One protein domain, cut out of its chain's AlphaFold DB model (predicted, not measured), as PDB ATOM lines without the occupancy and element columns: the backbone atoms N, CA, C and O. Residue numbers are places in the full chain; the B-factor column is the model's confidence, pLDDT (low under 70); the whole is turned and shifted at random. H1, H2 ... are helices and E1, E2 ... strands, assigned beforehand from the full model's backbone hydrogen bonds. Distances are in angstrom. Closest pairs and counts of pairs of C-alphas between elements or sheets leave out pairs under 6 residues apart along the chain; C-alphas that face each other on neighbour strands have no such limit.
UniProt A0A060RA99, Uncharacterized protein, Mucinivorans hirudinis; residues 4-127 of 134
ATOM      1  N   ILE A   4     181.166 173.314 150.807       97.00
ATOM      2  CA  ILE A   4     182.149 173.125 151.878       97.00
ATOM      3  C   ILE A   4     181.622 172.050 152.820       97.00
ATOM      4  O   ILE A   4     180.519 172.178 153.356       97.00
ATOM      5  N   ILE A   5     182.406 170.993 153.017       97.56
ATOM      6  CA  ILE A   5     182.087 169.896 153.933       97.56
ATOM      7  C   ILE A   5     183.165 169.847 155.003       97.56
ATOM      8  O   ILE A   5     184.328 169.609 154.700       97.56
ATOM      9  N   VAL A   6     182.770 170.050 156.255       98.12
ATOM     10  CA  VAL A   6     183.645 169.878 157.418       98.12
ATOM     11  C   VAL A   6     183.322 168.537 158.065       98.12
ATOM     12  O   VAL A   6     182.157 168.287 158.393       98.12
ATOM     13  N   THR A   7     184.334 167.692 158.230       97.69
ATOM     14  CA  THR A   7     184.200 166.336 158.777       97.69
ATOM     15  C   THR A   7     185.500 165.903 159.446       97.69
ATOM     16  O   THR A   7     186.577 166.336 159.034       97.69
ATOM     17  N   GLU A   8     185.418 165.015 160.437       97.31
ATOM     18  CA  GLU A   8     186.616 164.326 160.923       97.31
ATOM     19  C   GLU A   8     187.243 163.530 159.773       97.31
ATOM     20  O   GLU A   8     186.521 162.969 158.948       97.31
ATOM     21  N   ILE A   9     188.575 163.467 159.707       96.31
ATOM     22  CA  ILE A   9     189.290 162.772 158.635       96.31
ATOM     23  C   ILE A   9     188.910 161.290 158.516       96.31
ATOM     24  O   ILE A   9     188.699 160.805 157.404       96.31
ATOM     25  N   SER A  10     188.742 160.593 159.643       95.00
ATOM     26  CA  SER A  10     188.356 159.178 159.677       95.00
ATOM     27  C   SER A  10     186.964 158.970 159.074       95.00
ATOM     28  O   SER A  10     186.780 158.144 158.180       95.00
ATOM     29  N   GLU A  11     185.986 159.767 159.516       96.19
ATOM     30  CA  GLU A  11     184.617 159.735 158.992       96.19
ATOM     31  C   GLU A  11     184.556 160.185 157.531       96.19
ATOM     32  O   GLU A  11     183.838 159.603 156.721       96.19
ATOM     33  N   GLY A  12     185.347 161.199 157.179       96.62
ATOM     34  CA  GLY A  12     185.446 161.738 155.834       96.62
ATOM     35  C   GLY A  12     185.823 160.655 154.828       96.62
ATOM     36  O   GLY A  12     185.131 160.446 153.833       96.62
ATOM     37  N   ILE A  13     186.895 159.924 155.123       96.62
ATOM     38  CA  ILE A  13     187.387 158.844 154.262       96.62
ATOM     39  C   ILE A  13     186.399 157.672 154.228       96.62
ATOM     40  O   ILE A  13     186.202 157.087 153.167       96.62
ATOM     41  N   ALA A  14     185.744 157.352 155.347       95.69
ATOM     42  CA  ALA A  14     184.797 156.240 155.418       95.69
ATOM     43  C   ALA A  14     183.479 156.495 154.658       95.69
ATOM     44  O   ALA A  14     182.927 155.569 154.064       95.69
ATOM     45  N   TYR A  15     182.953 157.726 154.687       96.00
ATOM     46  CA  TYR A  15     181.598 158.022 154.204       96.00
ATOM     47  C   TYR A  15     181.529 158.765 152.868       96.00
ATOM     48  O   TYR A  15     180.483 158.708 152.219       96.00
ATOM     49  N   TYR A  16     182.601 159.436 152.434       96.81
ATOM     50  CA  TYR A  16     182.615 160.172 151.167       96.81
ATOM     51  C   TYR A  16     183.458 159.433 150.120       96.81
ATOM     52  O   TYR A  16     184.689 159.399 150.234       96.81
ATOM     53  N   PRO A  17     182.835 158.864 149.067       96.25
ATOM     54  CA  PRO A  17     183.553 158.153 148.010       96.25
ATOM     55  C   PRO A  17     184.643 158.992 147.335       96.25
ATOM     56  O   PRO A  17     185.647 158.452 146.880       96.25
ATOM     57  N   GLU A  18     184.469 160.310 147.254       96.25
ATOM     58  CA  GLU A  18     185.444 161.238 146.683       96.25
ATOM     59  C   GLU A  18     186.737 161.273 147.504       96.25
ATOM     60  O   GLU A  18     187.824 161.215 146.930       96.25
ATOM     61  N   LEU A  19     186.627 161.304 148.838       96.75
ATOM     62  CA  LEU A  19     187.776 161.254 149.742       96.75
ATOM     63  C   LEU A  19     188.416 159.869 149.755       96.75
ATOM     64  O   LEU A  19     189.637 159.766 149.688       96.75
ATOM     65  N   HIS A  20     187.606 158.807 149.774       96.62
ATOM     66  CA  HIS A  20     188.103 157.429 149.700       96.62
ATOM     67  C   HIS A  20     188.946 157.202 148.438       96.62
ATOM     68  O   HIS A  20     190.077 156.719 148.507       96.62
ATOM     69  N   ASN A  21     188.445 157.650 147.282       96.56
ATOM     70  CA  ASN A  21     189.172 157.581 146.014       96.56
ATOM     71  C   ASN A  21     190.389 158.516 145.974       96.56
ATOM     72  O   ASN A  21     191.402 158.169 145.367       96.56
ATOM     73  N   TRP A  22     190.311 159.686 146.613       96.12
ATOM     74  CA  TRP A  22     191.451 160.593 146.743       96.12
ATOM     75  C   TRP A  22     192.600 159.939 147.521       96.12
ATOM     76  O   TRP A  22     193.728 159.968 147.037       96.12
ATOM     77  N   VAL A  23     192.331 159.253 148.637       95.88
ATOM     78  CA  VAL A  23     193.363 158.497 149.376       95.88
ATOM     79  C   VAL A  23     193.985 157.409 148.494       95.88
ATOM     80  O   VAL A  23     195.210 157.321 148.396       95.88
ATOM     81  N   LYS A  24     193.158 156.652 147.759       96.31
ATOM     82  CA  LYS A  24     193.630 155.623 146.814       96.31
ATOM     83  C   LYS A  24     194.543 156.168 145.715       96.31
ATOM     84  O   LYS A  24     195.374 155.429 145.199       96.31
ATOM     85  N   SER A  25     194.430 157.452 145.367       95.69
ATOM     86  CA  SER A  25     195.283 158.074 144.345       95.69
ATOM     87  C   SER A  25     196.755 158.221 144.754       95.69
ATOM     88  O   SER A  25     197.595 158.454 143.887       95.69
ATOM     89  N   PHE A  26     197.076 158.042 146.041       93.00
ATOM     90  CA  PHE A  26     198.446 158.026 146.565       93.00
ATOM     91  C   PHE A  26     199.013 156.609 146.748       93.00
ATOM     92  O   PHE A  26     199.983 156.442 147.481       93.00
ATOM     93  N   ASP A  27     198.398 155.589 146.136       94.75
ATOM     94  CA  ASP A  27     198.717 154.168 146.358       94.75
ATOM     95  C   ASP A  27     198.553 153.723 147.831       94.75
ATOM     96  O   ASP A  27     199.199 152.782 148.294       94.75
ATOM     97  N   ILE A  28     197.663 154.393 148.573       94.94
ATOM     98  CA  ILE A  28     197.273 154.048 149.948       94.94
ATOM     99  C   ILE A  28     195.964 153.254 149.905       94.94
ATOM    100  O   ILE A  28     195.025 153.649 149.213       94.94
ATOM    101  N   ASP A  29     195.875 152.157 150.662       95.88
ATOM    102  CA  ASP A  29     194.623 151.419 150.846       95.88
ATOM    103  C   ASP A  29     193.866 151.940 152.087       95.88
ATOM    104  O   ASP A  29     194.247 151.605 153.209       95.88
ATOM    105  N   PRO A  30     192.808 152.762 151.928       95.38
ATOM    106  CA  PRO A  30     192.006 153.242 153.054       95.38
ATOM    107  C   PRO A  30     191.197 152.133 153.749       95.38
ATOM    108  O   PRO A  30     190.639 152.386 154.815       95.38
ATOM    109  N   ASP A  31     191.111 150.935 153.157       95.19
ATOM    110  CA  ASP A  31     190.425 149.774 153.731       95.19
ATOM    111  C   ASP A  31     191.395 148.865 154.533       95.19
ATOM    112  O   ASP A  31     190.960 147.892 155.161       95.19
ATOM    113  N   ASP A  32     192.702 149.176 154.552       95.38
ATOM    114  CA  ASP A  32     193.703 148.477 155.366       95.38
ATOM    115  C   ASP A  32     193.470 148.754 156.861       95.38
ATOM    116  O   ASP A  32     193.377 149.898 157.304       95.38
ATOM    117  N   ALA A  33     193.433 147.699 157.678       92.19
ATOM    118  CA  ALA A  33     193.271 147.809 159.127       92.19
ATOM    119  C   ALA A  33     194.416 148.569 159.827       92.19
ATOM    120  O   ALA A  33     194.254 148.995 160.971       92.19
ATOM    121  N   MET A  34     195.572 148.706 159.172       93.50
ATOM    122  CA  MET A  34     196.730 149.458 159.655       93.50
ATOM    123  C   MET A  34     196.761 150.903 159.142       93.50
ATOM    124  O   MET A  34     197.669 151.650 159.511       93.50
ATOM    125  N   PHE A  35     195.811 151.307 158.294       93.56
ATOM    126  CA  PHE A  35     195.722 152.680 157.818       93.56
ATOM    127  C   PHE A  35     195.348 153.627 158.966       93.56
ATOM    128  O   PHE A  35     194.343 153.447 159.652       93.56
ATOM    129  N   GLU A  36     196.164 154.663 159.166       93.81
ATOM    130  CA  GLU A  36     195.922 155.725 160.139       93.81
ATOM    131  C   GLU A  36     195.525 157.011 159.395       93.81
ATOM    132  O   GLU A  36     196.404 157.682 158.847       93.81
ATOM    133  N   PRO A  37     194.240 157.415 159.385       93.50
ATOM    134  CA  PRO A  37     193.780 158.621 158.692       93.50
ATOM    135  C   PRO A  37     194.550 159.892 159.066       93.50
ATOM    136  O   PRO A  37     194.857 160.710 158.203       93.50
ATOM    137  N   LEU A  38     194.919 160.036 160.344       92.62
ATOM    138  CA  LEU A  38     195.676 161.187 160.848       92.62
ATOM    139  C   LEU A  38     197.062 161.330 160.211       92.62
ATOM    140  O   LEU A  38     197.584 162.443 160.155       92.62
ATOM    141  N   SER A  39     197.642 160.245 159.685       91.62
ATOM    142  CA  SER A  39     198.935 160.296 158.992       91.62
ATOM    143  C   SER A  39     198.912 161.190 157.744       91.62
ATOM    144  O   SER A  39     199.950 161.728 157.362       91.62
ATOM    145  N   LEU A  40     197.731 161.430 157.160       90.56
ATOM    146  CA  LEU A  40     197.544 162.318 156.009       90.56
ATOM    147  C   LEU A  40     197.668 163.810 156.353       90.56
ATOM    148  O   LEU A  40     197.828 164.625 155.448       90.56
ATOM    149  N   MET A  41     197.597 164.184 157.635       88.00
ATOM    150  CA  MET A  41     197.685 165.584 158.075       88.00
ATOM    151  C   MET A  41     199.120 166.132 158.142       88.00
ATOM    152  O   MET A  41     199.299 167.250 158.611       88.00
ATOM    153  N   GLU A  42     200.116 165.349 157.705       72.81
ATOM    154  CA  GLU A  42     201.547 165.669 157.559       72.81
ATOM    155  C   GLU A  42     202.102 166.844 158.401       72.81
ATOM    156  O   GLU A  42     201.909 168.019 158.090       72.81
ATOM    157  N   GLY A  43     202.946 166.531 159.391       71.88
ATOM    158  CA  GLY A  43     203.890 167.453 160.045       71.88
ATOM    159  C   GLY A  43     203.277 168.620 160.830       71.88
ATOM    160  O   GLY A  43     203.296 168.619 162.056       71.88
ATOM    161  N   ASP A  44     202.780 169.628 160.122       79.12
ATOM    162  CA  ASP A  44     202.347 170.922 160.655       79.12
ATOM    163  C   ASP A  44     200.951 171.278 160.074       79.12
ATOM    164  O   ASP A  44     200.823 172.122 159.181       79.12
ATOM    165  N   PRO A  45     199.874 170.614 160.509       89.06
ATOM    166  CA  PRO A  45     198.528 170.924 160.031       89.06
ATOM    167  C   PRO A  45     198.082 172.338 160.425       89.06
ATOM    168  O   PRO A  45     198.560 172.918 161.407       89.06
ATOM    169  N   ASP A  46     197.119 172.878 159.675       95.00
ATOM    170  CA  ASP A  46     196.471 174.141 160.020       95.00
ATOM    171  C   ASP A  46     195.706 174.006 161.342       95.00
ATOM    172  O   ASP A  46     195.301 172.909 161.737       95.00
ATOM    173  N   LYS A  47     195.547 175.115 162.075       95.62
ATOM    174  CA  LYS A  47     194.969 175.088 163.428       95.62
ATOM    175  C   LYS A  47     193.773 176.005 163.544       95.62
ATOM    176  O   LYS A  47     193.849 177.184 163.207       95.62
ATOM    177  N   LEU A  48     192.692 175.478 164.094       96.94
ATOM    178  CA  LEU A  48     191.552 176.241 164.573       96.94
ATOM    179  C   LEU A  48     191.656 176.358 166.088       96.94
ATOM    180  O   LEU A  48     191.808 175.346 166.766       96.94
ATOM    181  N   LYS A  49     191.488 177.566 166.615       96.50
ATOM    182  CA  LYS A  49     191.182 177.813 168.019       96.50
ATOM    183  C   LYS A  49     189.770 178.371 168.133       96.50
ATOM    184  O   LYS A  49     189.435 179.338 167.449       96.50
ATOM    185  N   CYS A  50     188.964 177.756 168.986       95.00
ATOM    186  CA  CYS A  50     187.612 178.185 169.311       95.00
ATOM    187  C   CYS A  50     187.418 178.045 170.822       95.00
ATOM    188  O   CYS A  50     187.392 176.925 171.342       95.00
ATOM    189  N   ASP A  51     187.314 179.176 171.514       90.75
ATOM    190  CA  ASP A  51     187.378 179.269 172.974       90.75
ATOM    191  C   ASP A  51     188.632 178.554 173.534       90.75
ATOM    192  O   ASP A  51     189.765 178.883 173.169       90.75
ATOM    193  N   ASP A  52     188.444 177.556 174.401       88.06
ATOM    194  CA  ASP A  52     189.521 176.780 175.031       88.06
ATOM    195  C   ASP A  52     189.903 175.515 174.239       88.06
ATOM    196  O   ASP A  52     190.639 174.659 174.737       88.06
ATOM    197  N   ARG A  53     189.375 175.345 173.018       92.94
ATOM    198  CA  ARG A  53     189.613 174.157 172.189       92.94
ATOM    199  C   ARG A  53     190.433 174.481 170.954       92.94
ATOM    200  O   ARG A  53     190.114 175.403 170.205       92.94
ATOM    201  N   GLU A  54     191.427 173.637 170.702       95.12
ATOM    202  CA  GLU A  54     192.225 173.646 169.480       95.12
ATOM    203  C   GLU A  54     191.969 172.377 168.666       95.12
ATOM    204  O   GLU A  54     191.856 171.285 169.223       95.12
ATOM    205  N   VAL A  55     191.855 172.531 167.348       95.56
ATOM    206  CA  VAL A  55     191.629 171.438 166.396       95.56
ATOM    207  C   VAL A  55     192.582 171.606 165.224       95.56
ATOM    208  O   VAL A  55     192.709 172.702 164.676       95.56
ATOM    209  N   TYR A  56     193.235 170.515 164.834       95.62
ATOM    210  CA  TYR A  56     194.044 170.476 163.623       95.62
ATOM    211  C   TYR A  56     193.166 170.180 162.414       95.62
ATOM    212  O   TYR A  56     192.216 169.398 162.512       95.62
ATOM    213  N   PHE A  57     193.473 170.796 161.277       96.12
ATOM    214  CA  PHE A  57     192.751 170.547 160.041       96.12
ATOM    215  C   PHE A  57     193.630 170.691 158.795       96.12
ATOM    216  O   PHE A  57     194.726 171.250 158.830       96.12
ATOM    217  N   MET A  58     193.109 170.185 157.682       94.69
ATOM    218  CA  MET A  58     193.618 170.399 156.327       94.69
ATOM    219  C   MET A  58     192.443 170.551 155.361       94.69
ATOM    220  O   MET A  58     191.375 169.977 155.592       94.69
ATOM    221  N   ASP A  59     192.629 171.298 154.275       93.38
ATOM    222  CA  ASP A  59     191.626 171.427 153.223       93.38
ATOM    223  C   ASP A  59     192.018 170.680 151.943       93.38
ATOM    224  O   ASP A  59     193.158 170.732 151.483       93.38
ATOM    225  N   ILE A  60     191.045 169.980 151.357       93.38
ATOM    226  CA  ILE A  60     191.184 169.238 150.106       93.38
ATOM    227  C   ILE A  60     190.159 169.751 149.107       93.38
ATOM    228  O   ILE A  60     188.954 169.754 149.357       93.38
ATOM    229  N   ASP A  61     190.649 170.176 147.949       93.94
ATOM    230  CA  ASP A  61     189.833 170.681 146.855       93.94
ATOM    231  C   ASP A  61     189.629 169.590 145.796       93.94
ATOM    232  O   ASP A  61     190.572 169.219 145.096       93.94
ATOM    233  N   LEU A  62     188.401 169.072 145.690       93.94
ATOM    234  CA  LEU A  62     188.007 168.027 144.738       93.94
ATOM    235  C   LEU A  62     186.995 168.564 143.711       93.94
ATOM    236  O   LEU A  62     185.982 167.931 143.414       93.94
ATOM    237  N   GLY A  63     187.253 169.756 143.166       90.75
ATOM    238  CA  GLY A  63     186.439 170.341 142.098       90.75
ATOM    239  C   GLY A  63     185.275 171.157 142.645       90.75
ATOM    240  O   GLY A  63     185.476 172.304 143.031       90.75
ATOM    241  N   ASP A  64     184.066 170.594 142.670       91.75
ATOM    242  CA  ASP A  64     182.860 171.295 143.151       91.75
ATOM    243  C   ASP A  64     182.724 171.283 144.682       91.75
ATOM    244  O   ASP A  64     181.975 172.085 145.254       91.75
ATOM    245  N   THR A  65     183.489 170.414 145.348       95.75
ATOM    246  CA  THR A  65     183.486 170.247 146.802       95.75
ATOM    247  C   THR A  65     184.871 170.526 147.372       95.75
ATOM    248  O   THR A  65     185.879 170.013 146.881       95.75
ATOM    249  N   LYS A  66     184.917 171.331 148.433       96.00
ATOM    250  CA  LYS A  66     186.073 171.468 149.314       96.00
ATOM    251  C   LYS A  66     185.774 170.756 150.629       96.00
ATOM    252  O   LYS A  66     184.806 171.086 151.315       96.00
ATOM    253  N   PHE A  67     186.616 169.793 150.971       97.06
ATOM    254  CA  PHE A  67     186.568 169.085 152.241       97.06
ATOM    255  C   PHE A  67     187.532 169.732 153.222       97.06
ATOM    256  O   PHE A  67     188.689 169.956 152.882       97.06
ATOM    257  N   ILE A  68     187.065 170.011 154.433       97.19
ATOM    258  CA  ILE A  68     187.889 170.420 155.565       97.19
ATOM    259  C   ILE A  68     187.940 169.228 156.511       97.19
ATOM    260  O   ILE A  68     186.946 168.906 157.166       97.19
ATOM    261  N   LEU A  69     189.080 168.548 156.521       97.06
ATOM    262  CA  LEU A  69     189.305 167.344 157.309       97.06
ATOM    263  C   LEU A  69     189.886 167.753 158.654       97.06
ATOM    264  O   LEU A  69     190.946 168.375 158.694       97.06
ATOM    265  N   THR A  70     189.198 167.423 159.742       97.62
ATOM    266  CA  THR A  70     189.616 167.751 161.110       97.62
ATOM    267  C   THR A  70     190.199 166.528 161.807       97.62
ATOM    268  O   THR A  70     189.832 165.393 161.503       97.62
ATOM    269  N   SER A  71     191.136 166.742 162.734       95.69
ATOM    270  CA  SER A  71     191.780 165.640 163.460       95.69
ATOM    271  C   SER A  71     190.810 164.901 164.384       95.69
ATOM    272  O   SER A  71     191.025 163.741 164.715       95.69
ATOM    273  N   ASN A  72     189.755 165.592 164.817       93.94
ATOM    274  CA  ASN A  72     188.739 165.108 165.741       93.94
ATOM    275  C   ASN A  72     187.378 165.706 165.349       93.94
ATOM    276  O   ASN A  72     187.323 166.708 164.625       93.94
ATOM    277  N   GLU A  73     186.298 165.148 165.893       94.31
ATOM    278  CA  GLU A  73     184.958 165.741 165.846       94.31
ATOM    279  C   GLU A  73     184.956 167.220 166.290       94.31
ATOM    280  O   GLU A  73     185.553 167.601 167.305       94.31
ATOM    281  N   VAL A  74     184.251 168.058 165.526       95.88
ATOM    282  CA  VAL A  74     184.077 169.491 165.793       95.88
ATOM    283  C   VAL A  74     182.650 169.808 166.219       95.88
ATOM    284  O   VAL A  74     181.693 169.233 165.707       95.88
ATOM    285  N   ASN A  75     182.497 170.771 167.129       95.12
ATOM    286  CA  ASN A  75     181.182 171.287 167.509       95.12
ATOM    287  C   ASN A  75     180.612 172.257 166.450       95.12
ATOM    288  O   ASN A  75     181.297 172.639 165.499       95.12
ATOM    289  N   ASP A  76     179.364 172.694 166.637       95.12
ATOM    290  CA  ASP A  76     178.667 173.568 165.683       95.12
ATOM    291  C   ASP A  76     179.386 174.903 165.426       95.12
ATOM    292  O   ASP A  76     179.437 175.361 164.284       95.12
ATOM    293  N   GLU A  77     179.980 175.523 166.452       94.81
ATOM    294  CA  GLU A  77     180.697 176.798 166.297       94.81
ATOM    295  C   GLU A  77     182.010 176.602 165.527       94.81
ATOM    296  O   GLU A  77     182.302 177.350 164.597       94.81
ATOM    297  N   GLN A  78     182.768 175.551 165.839       96.38
ATOM    298  CA  GLN A  78     183.989 175.185 165.120       96.38
ATOM    299  C   GLN A  78     183.687 174.850 163.655       96.38
ATOM    300  O   GLN A  78     184.375 175.324 162.749       96.38
ATOM    301  N   LYS A  79     182.619 174.083 163.410       97.00
ATOM    302  CA  LYS A  79     182.140 173.753 162.065       97.00
ATOM    303  C   LYS A  79     181.743 175.003 161.290       97.00
ATOM    304  O   LYS A  79     182.115 175.141 160.123       97.00
ATOM    305  N   LYS A  80     181.026 175.927 161.932       95.56
ATOM    306  CA  LYS A  80     180.659 177.220 161.351       95.56
ATOM    307  C   LYS A  80     181.899 178.035 160.991       95.56
ATOM    308  O   LYS A  80     182.013 178.450 159.844       95.56
ATOM    309  N   MET A  81     182.838 178.204 161.922       96.50
ATOM    310  CA  MET A  81     184.078 178.947 161.685       96.50
ATOM    311  C   MET A  81     184.875 178.367 160.512       96.50
ATOM    312  O   MET A  81     185.268 179.101 159.613       96.50
ATOM    313  N   LEU A  82     185.079 177.046 160.472       97.00
ATOM    314  CA  LEU A  82     185.783 176.403 159.357       97.00
ATOM    315  C   LEU A  82     185.038 176.569 158.032       97.00
ATOM    316  O   LEU A  82     185.673 176.760 156.998       97.00
ATOM    317  N   THR A  83     183.705 176.526 158.056       96.62
ATOM    318  CA  THR A  83     182.889 176.748 156.859       96.62
ATOM    319  C   THR A  83     183.037 178.182 156.354       96.62
ATOM    320  O   THR A  83     183.353 178.380 155.186       96.62
ATOM    321  N   GLU A  84     182.860 179.180 157.221       95.56
ATOM    322  CA  GLU A  84     182.954 180.603 156.870       95.56
ATOM    323  C   GLU A  84     184.367 181.014 156.447       95.56
ATOM    324  O   GLU A  84     184.518 181.812 155.526       95.56
ATOM    325  N   PHE A  85     185.403 180.452 157.076       96.06
ATOM    326  CA  PHE A  85     186.796 180.745 156.734       96.06
ATOM    327  C   PHE A  85     187.161 180.332 155.300       96.06
ATOM    328  O   PHE A  85     188.023 180.946 154.679       96.06
ATOM    329  N   HIS A  86     186.492 179.313 154.756       94.94
ATOM    330  CA  HIS A  86     186.750 178.804 153.408       94.94
ATOM    331  C   HIS A  86     185.761 179.328 152.352       94.94
ATOM    332  O   HIS A  86     185.763 178.834 151.221       94.94
ATOM    333  N   GLN A  87     184.922 180.312 152.693       92.75
ATOM    334  CA  GLN A  87     184.077 181.034 151.738       92.75
ATOM    335  C   GLN A  87     184.848 182.177 151.065       92.75
ATOM    336  O   GLN A  87     185.829 182.681 151.603       92.75
ATOM    337  N   ASP A  88     184.384 182.622 149.894       90.94
ATOM    338  CA  ASP A  88     185.040 183.689 149.118       90.94
ATOM    339  C   ASP A  88     185.092 185.038 149.867       90.94
ATOM    340  O   ASP A  88     185.974 185.859 149.624       90.94
ATOM    341  N   ASP A  89     184.160 185.260 150.794       91.25
ATOM    342  CA  ASP A  89     183.957 186.494 151.557       91.25
ATOM    343  C   ASP A  89     184.486 186.411 153.002       91.25
ATOM    344  O   ASP A  89     184.157 187.257 153.833       91.25
ATOM    345  N   TYR A  90     185.323 185.418 153.333       92.50
ATOM    346  CA  TYR A  90     185.806 185.204 154.705       92.50
ATOM    347  C   TYR A  90     186.447 186.456 155.332       92.50
ATOM    348  O   TYR A  90     186.352 186.678 156.538       92.50
ATOM    349  N   GLN A  91     187.050 187.332 154.525       91.69
ATOM    350  CA  GLN A  91     187.661 188.585 154.984       91.69
ATOM    351  C   GLN A  91     186.658 189.567 155.614       91.69
ATOM    352  O   GLN A  91     187.064 190.460 156.353       91.69
ATOM    353  N   GLU A  92     185.352 189.397 155.389       92.00
ATOM    354  CA  GLU A  92     184.314 190.163 156.089       92.00
ATOM    355  C   GLU A  92     184.205 189.779 157.575       92.00
ATOM    356  O   GLU A  92     183.752 190.574 158.400       92.00
ATOM    357  N   ARG A  93     184.643 188.563 157.930       93.56
ATOM    358  CA  ARG A  93     184.513 187.964 159.271       93.56
ATOM    359  C   ARG A  93     185.856 187.743 159.955       93.56
ATOM    360  O   ARG A  93     185.884 187.504 161.157       93.56
ATOM    361  N   TYR A  94     186.966 187.839 159.229       95.19
ATOM    362  CA  TYR A  94     188.301 187.593 159.762       95.19
ATOM    363  C   TYR A  94     189.235 188.777 159.524       95.19
ATOM    364  O   TYR A  94     189.255 189.369 158.449       95.19
ATOM    365  N   THR A  95     190.054 189.102 160.523       95.31
ATOM    366  CA  THR A  95     191.153 190.070 160.395       95.31
ATOM    367  C   THR A  95     192.503 189.385 160.539       95.31
ATOM    368  O   THR A  95     192.646 188.411 161.272       95.31
ATOM    369  N   VAL A  96     193.514 189.887 159.834       95.31
ATOM    370  CA  VAL A  96     194.884 189.383 159.969       95.31
ATOM    371  C   VAL A  96     195.487 189.918 161.272       95.31
ATOM    372  O   VAL A  96     195.558 191.131 161.469       95.31
ATOM    373  N   GLY A  97     195.908 189.013 162.153       94.38
ATOM    374  CA  GLY A  97     196.692 189.313 163.350       94.38
ATOM    375  C   GLY A  97     198.199 189.305 163.079       94.38
ATOM    376  O   GLY A  97     198.654 189.035 161.966       94.38
ATOM    377  N   GLU A  98     199.006 189.574 164.109       94.19
ATOM    378  CA  GLU A  98     200.456 189.423 163.985       94.19
ATOM    379  C   GLU A  98     200.837 187.951 163.755       94.19
ATOM    380  O   GLU A  98     200.262 187.031 164.338       94.19
ATOM    381  N   CYS A  99     201.849 187.726 162.916       92.19
ATOM    382  CA  CYS A  99     202.370 186.400 162.583       92.19
ATOM    383  C   CYS A  99     203.232 185.832 163.732       92.19
ATOM    384  O   CYS A  99     204.445 185.660 163.598       92.19
ATOM    385  N   ASN A 100     202.622 185.574 164.890       93.19
ATOM    386  CA  ASN A 100     203.271 184.946 166.038       93.19
ATOM    387  C   ASN A 100     202.294 184.076 166.848       93.19
ATOM    388  O   ASN A 100     201.084 184.303 166.874       93.19
ATOM    389  N   TRP A 101     202.837 183.070 167.542       94.31
ATOM    390  CA  TRP A 101     202.036 182.168 168.377       94.31
ATOM    391  C   TRP A 101     201.407 182.869 169.583       94.31
ATOM    392  O   TRP A 101     200.378 182.423 170.071       94.31
ATOM    393  N   GLU A 102     201.981 183.977 170.054       95.75
ATOM    394  CA  GLU A 102     201.398 184.759 171.147       95.75
ATOM    395  C   GLU A 102     200.024 185.331 170.764       95.75
ATOM    396  O   GLU A 102     199.089 185.259 171.559       95.75
ATOM    397  N   THR A 103     199.877 185.819 169.531       95.19
ATOM    398  CA  THR A 103     198.612 186.326 168.985       95.19
ATOM    399  C   THR A 103     197.568 185.220 168.906       95.19
ATOM    400  O   THR A 103     196.453 185.396 169.392       95.19
ATOM    401  N   PHE A 104     197.937 184.056 168.365       95.06
ATOM    402  CA  PHE A 104     197.048 182.893 168.301       95.06
ATOM    403  C   PHE A 104     196.623 182.421 169.702       95.06
ATOM    404  O   PHE A 104     195.437 182.265 169.983       95.06
ATOM    405  N   ASN A 105     197.583 182.279 170.620       93.56
ATOM    406  CA  ASN A 105     197.337 181.771 171.967       93.56
ATOM    407  C   ASN A 105     196.483 182.724 172.816       93.56
ATOM    408  O   ASN A 105     195.741 182.253 173.676       93.56
ATOM    409  N   LYS A 106     196.557 184.044 172.594       93.75
ATOM    410  CA  LYS A 106     195.728 185.038 173.301       93.75
ATOM    411  C   LYS A 106     194.337 185.219 172.699       93.75
ATOM    412  O   LYS A 106     193.444 185.687 173.400       93.75
ATOM    413  N   ALA A 107     194.147 184.887 171.425       93.88
ATOM    414  CA  ALA A 107     192.847 185.000 170.780       93.88
ATOM    415  C   ALA A 107     191.845 183.999 171.375       93.88
ATOM    416  O   ALA A 107     192.211 182.871 171.704       93.88
ATOM    417  N   THR A 108     190.576 184.399 171.487       94.38
ATOM    418  CA  THR A 108     189.475 183.474 171.804       94.38
ATOM    419  C   THR A 108     189.185 182.573 170.609       94.38
ATOM    420  O   THR A 108     189.118 181.362 170.750       94.38
ATOM    421  N   ASN A 109     189.074 183.172 169.420       96.31
ATOM    422  CA  ASN A 109     188.720 182.486 168.186       96.31
ATOM    423  C   ASN A 109     189.702 182.887 167.083       96.31
ATOM    424  O   ASN A 109     189.780 184.065 166.718       96.31
ATOM    425  N   ALA A 110     190.463 181.929 166.565       97.25
ATOM    426  CA  ALA A 110     191.482 182.187 165.558       97.25
ATOM    427  C   ALA A 110     191.718 180.986 164.643       97.25
ATOM    428  O   ALA A 110     191.475 179.842 165.015       97.25
ATOM    429  N   VAL A 111     192.248 181.256 163.456       97.12
ATOM    430  CA  VAL A 111     192.749 180.248 162.527       97.12
ATOM    431  C   VAL A 111     194.218 180.550 162.247       97.12
ATOM    432  O   VAL A 111     194.553 181.640 161.788       97.12
ATOM    433  N   ALA A 112     195.104 179.601 162.525       95.94
ATOM    434  CA  ALA A 112     196.467 179.615 162.012       95.94
ATOM    435  C   ALA A 112     196.458 178.858 160.683       95.94
ATOM    436  O   ALA A 112     196.277 177.642 160.672       95.94
ATOM    437  N   TYR A 113     196.625 179.588 159.580       94.69
ATOM    438  CA  TYR A 113     196.472 179.047 158.232       94.69
ATOM    439  C   TYR A 113     197.724 179.250 157.379       94.69
ATOM    440  O   TYR A 113     198.232 180.367 157.246       94.69
ATOM    441  N   ARG A 114     198.195 178.169 156.764       89.56
ATOM    442  CA  ARG A 114     199.262 178.119 155.758       89.56
ATOM    443  C   ARG A 114     198.867 177.280 154.532       89.56
ATOM    444  O   ARG A 114     199.708 177.079 153.652       89.56
ATOM    445  N   GLY A 115     197.626 176.781 154.478       82.25
ATOM    446  CA  GLY A 115     197.074 175.998 153.366       82.25
ATOM    447  C   GLY A 115     197.832 174.696 153.120       82.25
ATOM    448  O   GLY A 115     198.108 174.353 151.970       82.25
ATOM    449  N   GLY A 116     198.311 174.061 154.196       65.69
ATOM    450  CA  GLY A 116     199.110 172.828 154.151       65.69
ATOM    451  C   GLY A 116     200.441 172.889 153.376       65.69
ATOM    452  O   GLY A 116     201.097 171.864 153.232       65.69
ATOM    453  N   LYS A 117     200.853 174.052 152.841       65.62
ATOM    454  CA  LYS A 117     202.011 174.174 151.921       65.62
ATOM    455  C   LYS A 117     202.919 175.384 152.183       65.62
ATOM    456  O   LYS A 117     203.954 175.520 151.534       65.62
ATOM    457  N   GLY A 118     202.546 176.283 153.094       63.94
ATOM    458  CA  GLY A 118     203.333 177.470 153.442       63.94
ATOM    459  C   GLY A 118     204.385 177.224 154.530       63.94
ATOM    460  O   GLY A 118     204.196 176.404 155.422       63.94
ATOM    461  N   TYR A 119     205.481 177.989 154.503       71.69
ATOM    462  CA  TYR A 119     206.496 177.983 155.571       71.69
ATOM    463  C   TYR A 119     206.074 178.768 156.822       71.69
ATOM    464  O   TYR A 119     206.642 178.567 157.892       71.69
ATOM    465  N   LEU A 120     205.110 179.683 156.689       84.94
ATOM    466  CA  LEU A 120     204.662 180.576 157.755       84.94
ATOM    467  C   LEU A 120     203.139 180.545 157.856       84.94
ATOM    468  O   LEU A 120     202.445 180.578 156.839       84.94
ATOM    469  N   TYR A 121     202.636 180.521 159.088       90.94
ATOM    470  CA  TYR A 121     201.214 180.681 159.364       90.94
ATOM    471  C   TYR A 121     200.811 182.147 159.236       90.94
ATOM    472  O   TYR A 121     201.449 183.024 159.810       90.94
ATOM    473  N   THR A 122     199.699 182.404 158.557       94.56
ATOM    474  CA  THR A 122     198.942 183.642 158.748       94.56
ATOM    475  C   THR A 122     197.952 183.415 159.881       94.56
ATOM    476  O   THR A 122     197.197 182.441 159.853       94.56
ATOM    477  N   ILE A 123     197.960 184.294 160.882       96.62
ATOM    478  CA  ILE A 123     197.000 184.235 161.985       96.62
ATOM    479  C   ILE A 123     195.783 185.075 161.609       96.62
ATOM    480  O   ILE A 123     195.891 186.287 161.427       96.62
ATOM    481  N   TRP A 124     194.628 184.430 161.503       97.12
ATOM    482  CA  TRP A 124     193.342 185.055 161.224       97.12
ATOM    483  C   TRP A 124     192.499 185.073 162.490       97.12
ATOM    484  O   TRP A 124     192.176 184.029 163.048       97.12
ATOM    485  N   LEU A 125     192.144 186.262 162.954       96.62
ATOM    486  CA  LEU A 125     191.309 186.483 164.124       96.62
ATOM    487  C   LEU A 125     189.852 186.546 163.683       96.62
ATOM    488  O   LEU A 125     189.509 187.321 162.790       96.62
ATOM    489  N   TYR A 126     189.000 185.727 164.295       94.56
ATOM    490  CA  TYR A 126     187.580 185.708 163.971       94.56
ATOM    491  C   TYR A 126     186.880 186.883 164.652       94.56
ATOM    492  O   TYR A 126     186.749 186.938 165.878       94.56
ATOM    493  N   ASN A 127     186.429 187.834 163.843       82.94
ATOM    494  CA  ASN A 127     185.637 188.962 164.285       82.94
ATOM    495  C   ASN A 127     184.210 188.459 164.484       82.94
ATOM    496  O   ASN A 127     183.442 188.376 163.528       82.94
TER     497      ASN A 127
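What this domain is: This is residues 4 to 127 of the 134 residues of an uncharacterized protein of Mucinivorans hirudinis (UniProt A0A060RA99). A strongly twisted sheet of seven strands curls like part of a barrel round one helix, H4. Outside this curl, H1 and H3 cover the sheet towards its E1 end and H5 covers E6 and E7 towards the other; H2 and the loop of residues 25 to 36 extend the E1 end. The printed part has 124 residues, with five named helices and seven named strands in the order E1 H1 H2 H3 E2 E3 E4 H4 E5 H5 E6 E7. The mixed sheet runs E1 E4 E3 E2 E6 E7 E5, and the class is mixed, helices and strands. The whole is compact, with a radius of gyration of the C-alphas of 14.7 A, and elongated, spanning 41 by 27 by 25 A.

Where its parts are: E1, residues 4 to 8, begins at C-alpha 4 (182.149, 173.125, 151.878). H1 is residues 9 to 15, H2 17 to 24 and H3 37 to 41. E2 is residues 46 to 50; E3, residues 53 to 61, is 25.6 A long from C-alpha 53 (189.613, 174.157, 172.189); E4, residues 65 to 70, is 15.8 A long. H4, residues 76 to 85, is 14.1 A long. E5 is residues 94 to 96, H5 101 to 106 and E6 109 to 113. E7, residues 122 to 126, ends at C-alpha 126 (187.580, 185.708, 163.971).

How they stand to each other: E2, E3 and E4 form a meander, each strand the antiparallel neighbour of the one before; N 48 and O 55 are 2.8 A apart, N 60 and O 67 2.8 A. E3 is staggered, pairing with E2 over residues 53 to 57 and with E4 over 57 to 61. Edge strand E1 is parallel to E4, with N 68 and O 5 at 2.8 A. E6 is antiparallel to E2, with N 49 and O 110 at 2.8 A, and forms a hairpin with E7, with N 111 and O 124 at 2.8 A. E7 is antiparallel to edge strand E5, with N 125 and O 95 at 2.8 A. E5, H5 and E6 form a split strand-helix-strand unit, two strands running the same way with E7 between them, and its crossover is right-handed. There are three layers, helices on both faces of the sheet: H4 on one, H1 and H5 on the other. The closest C-alphas of H4 and E1 are those of Thr 83 and Ile 4, 6.2 A. H5 lies over E6, along the strands, at a height over the sheet of 8.8 A. H1 touches H3, closest at the C-alphas of Ser 10 and Pro 37, 5.5 A. H1 and H2 touch only at the corner, closest at the C-alphas of Ile 13 and His 20, 4.8 A; H2 only grazes the sheet. Each O i to N i+4 pair is within hydrogen-bond range in H1, H2, H4 and H5; H3 has 0 of 1, but 2 of 2 O i to N i+3 pairs.

The domain as a whole: The C-alphas farthest apart are those of Ala 33 and Glu 92, 43.4 A. The printed part has no cut, and the link from H2 to H3, 12 residues, is long. The mean pLDDT of the printed part is 93.1; residues 116 to 118 are under 70.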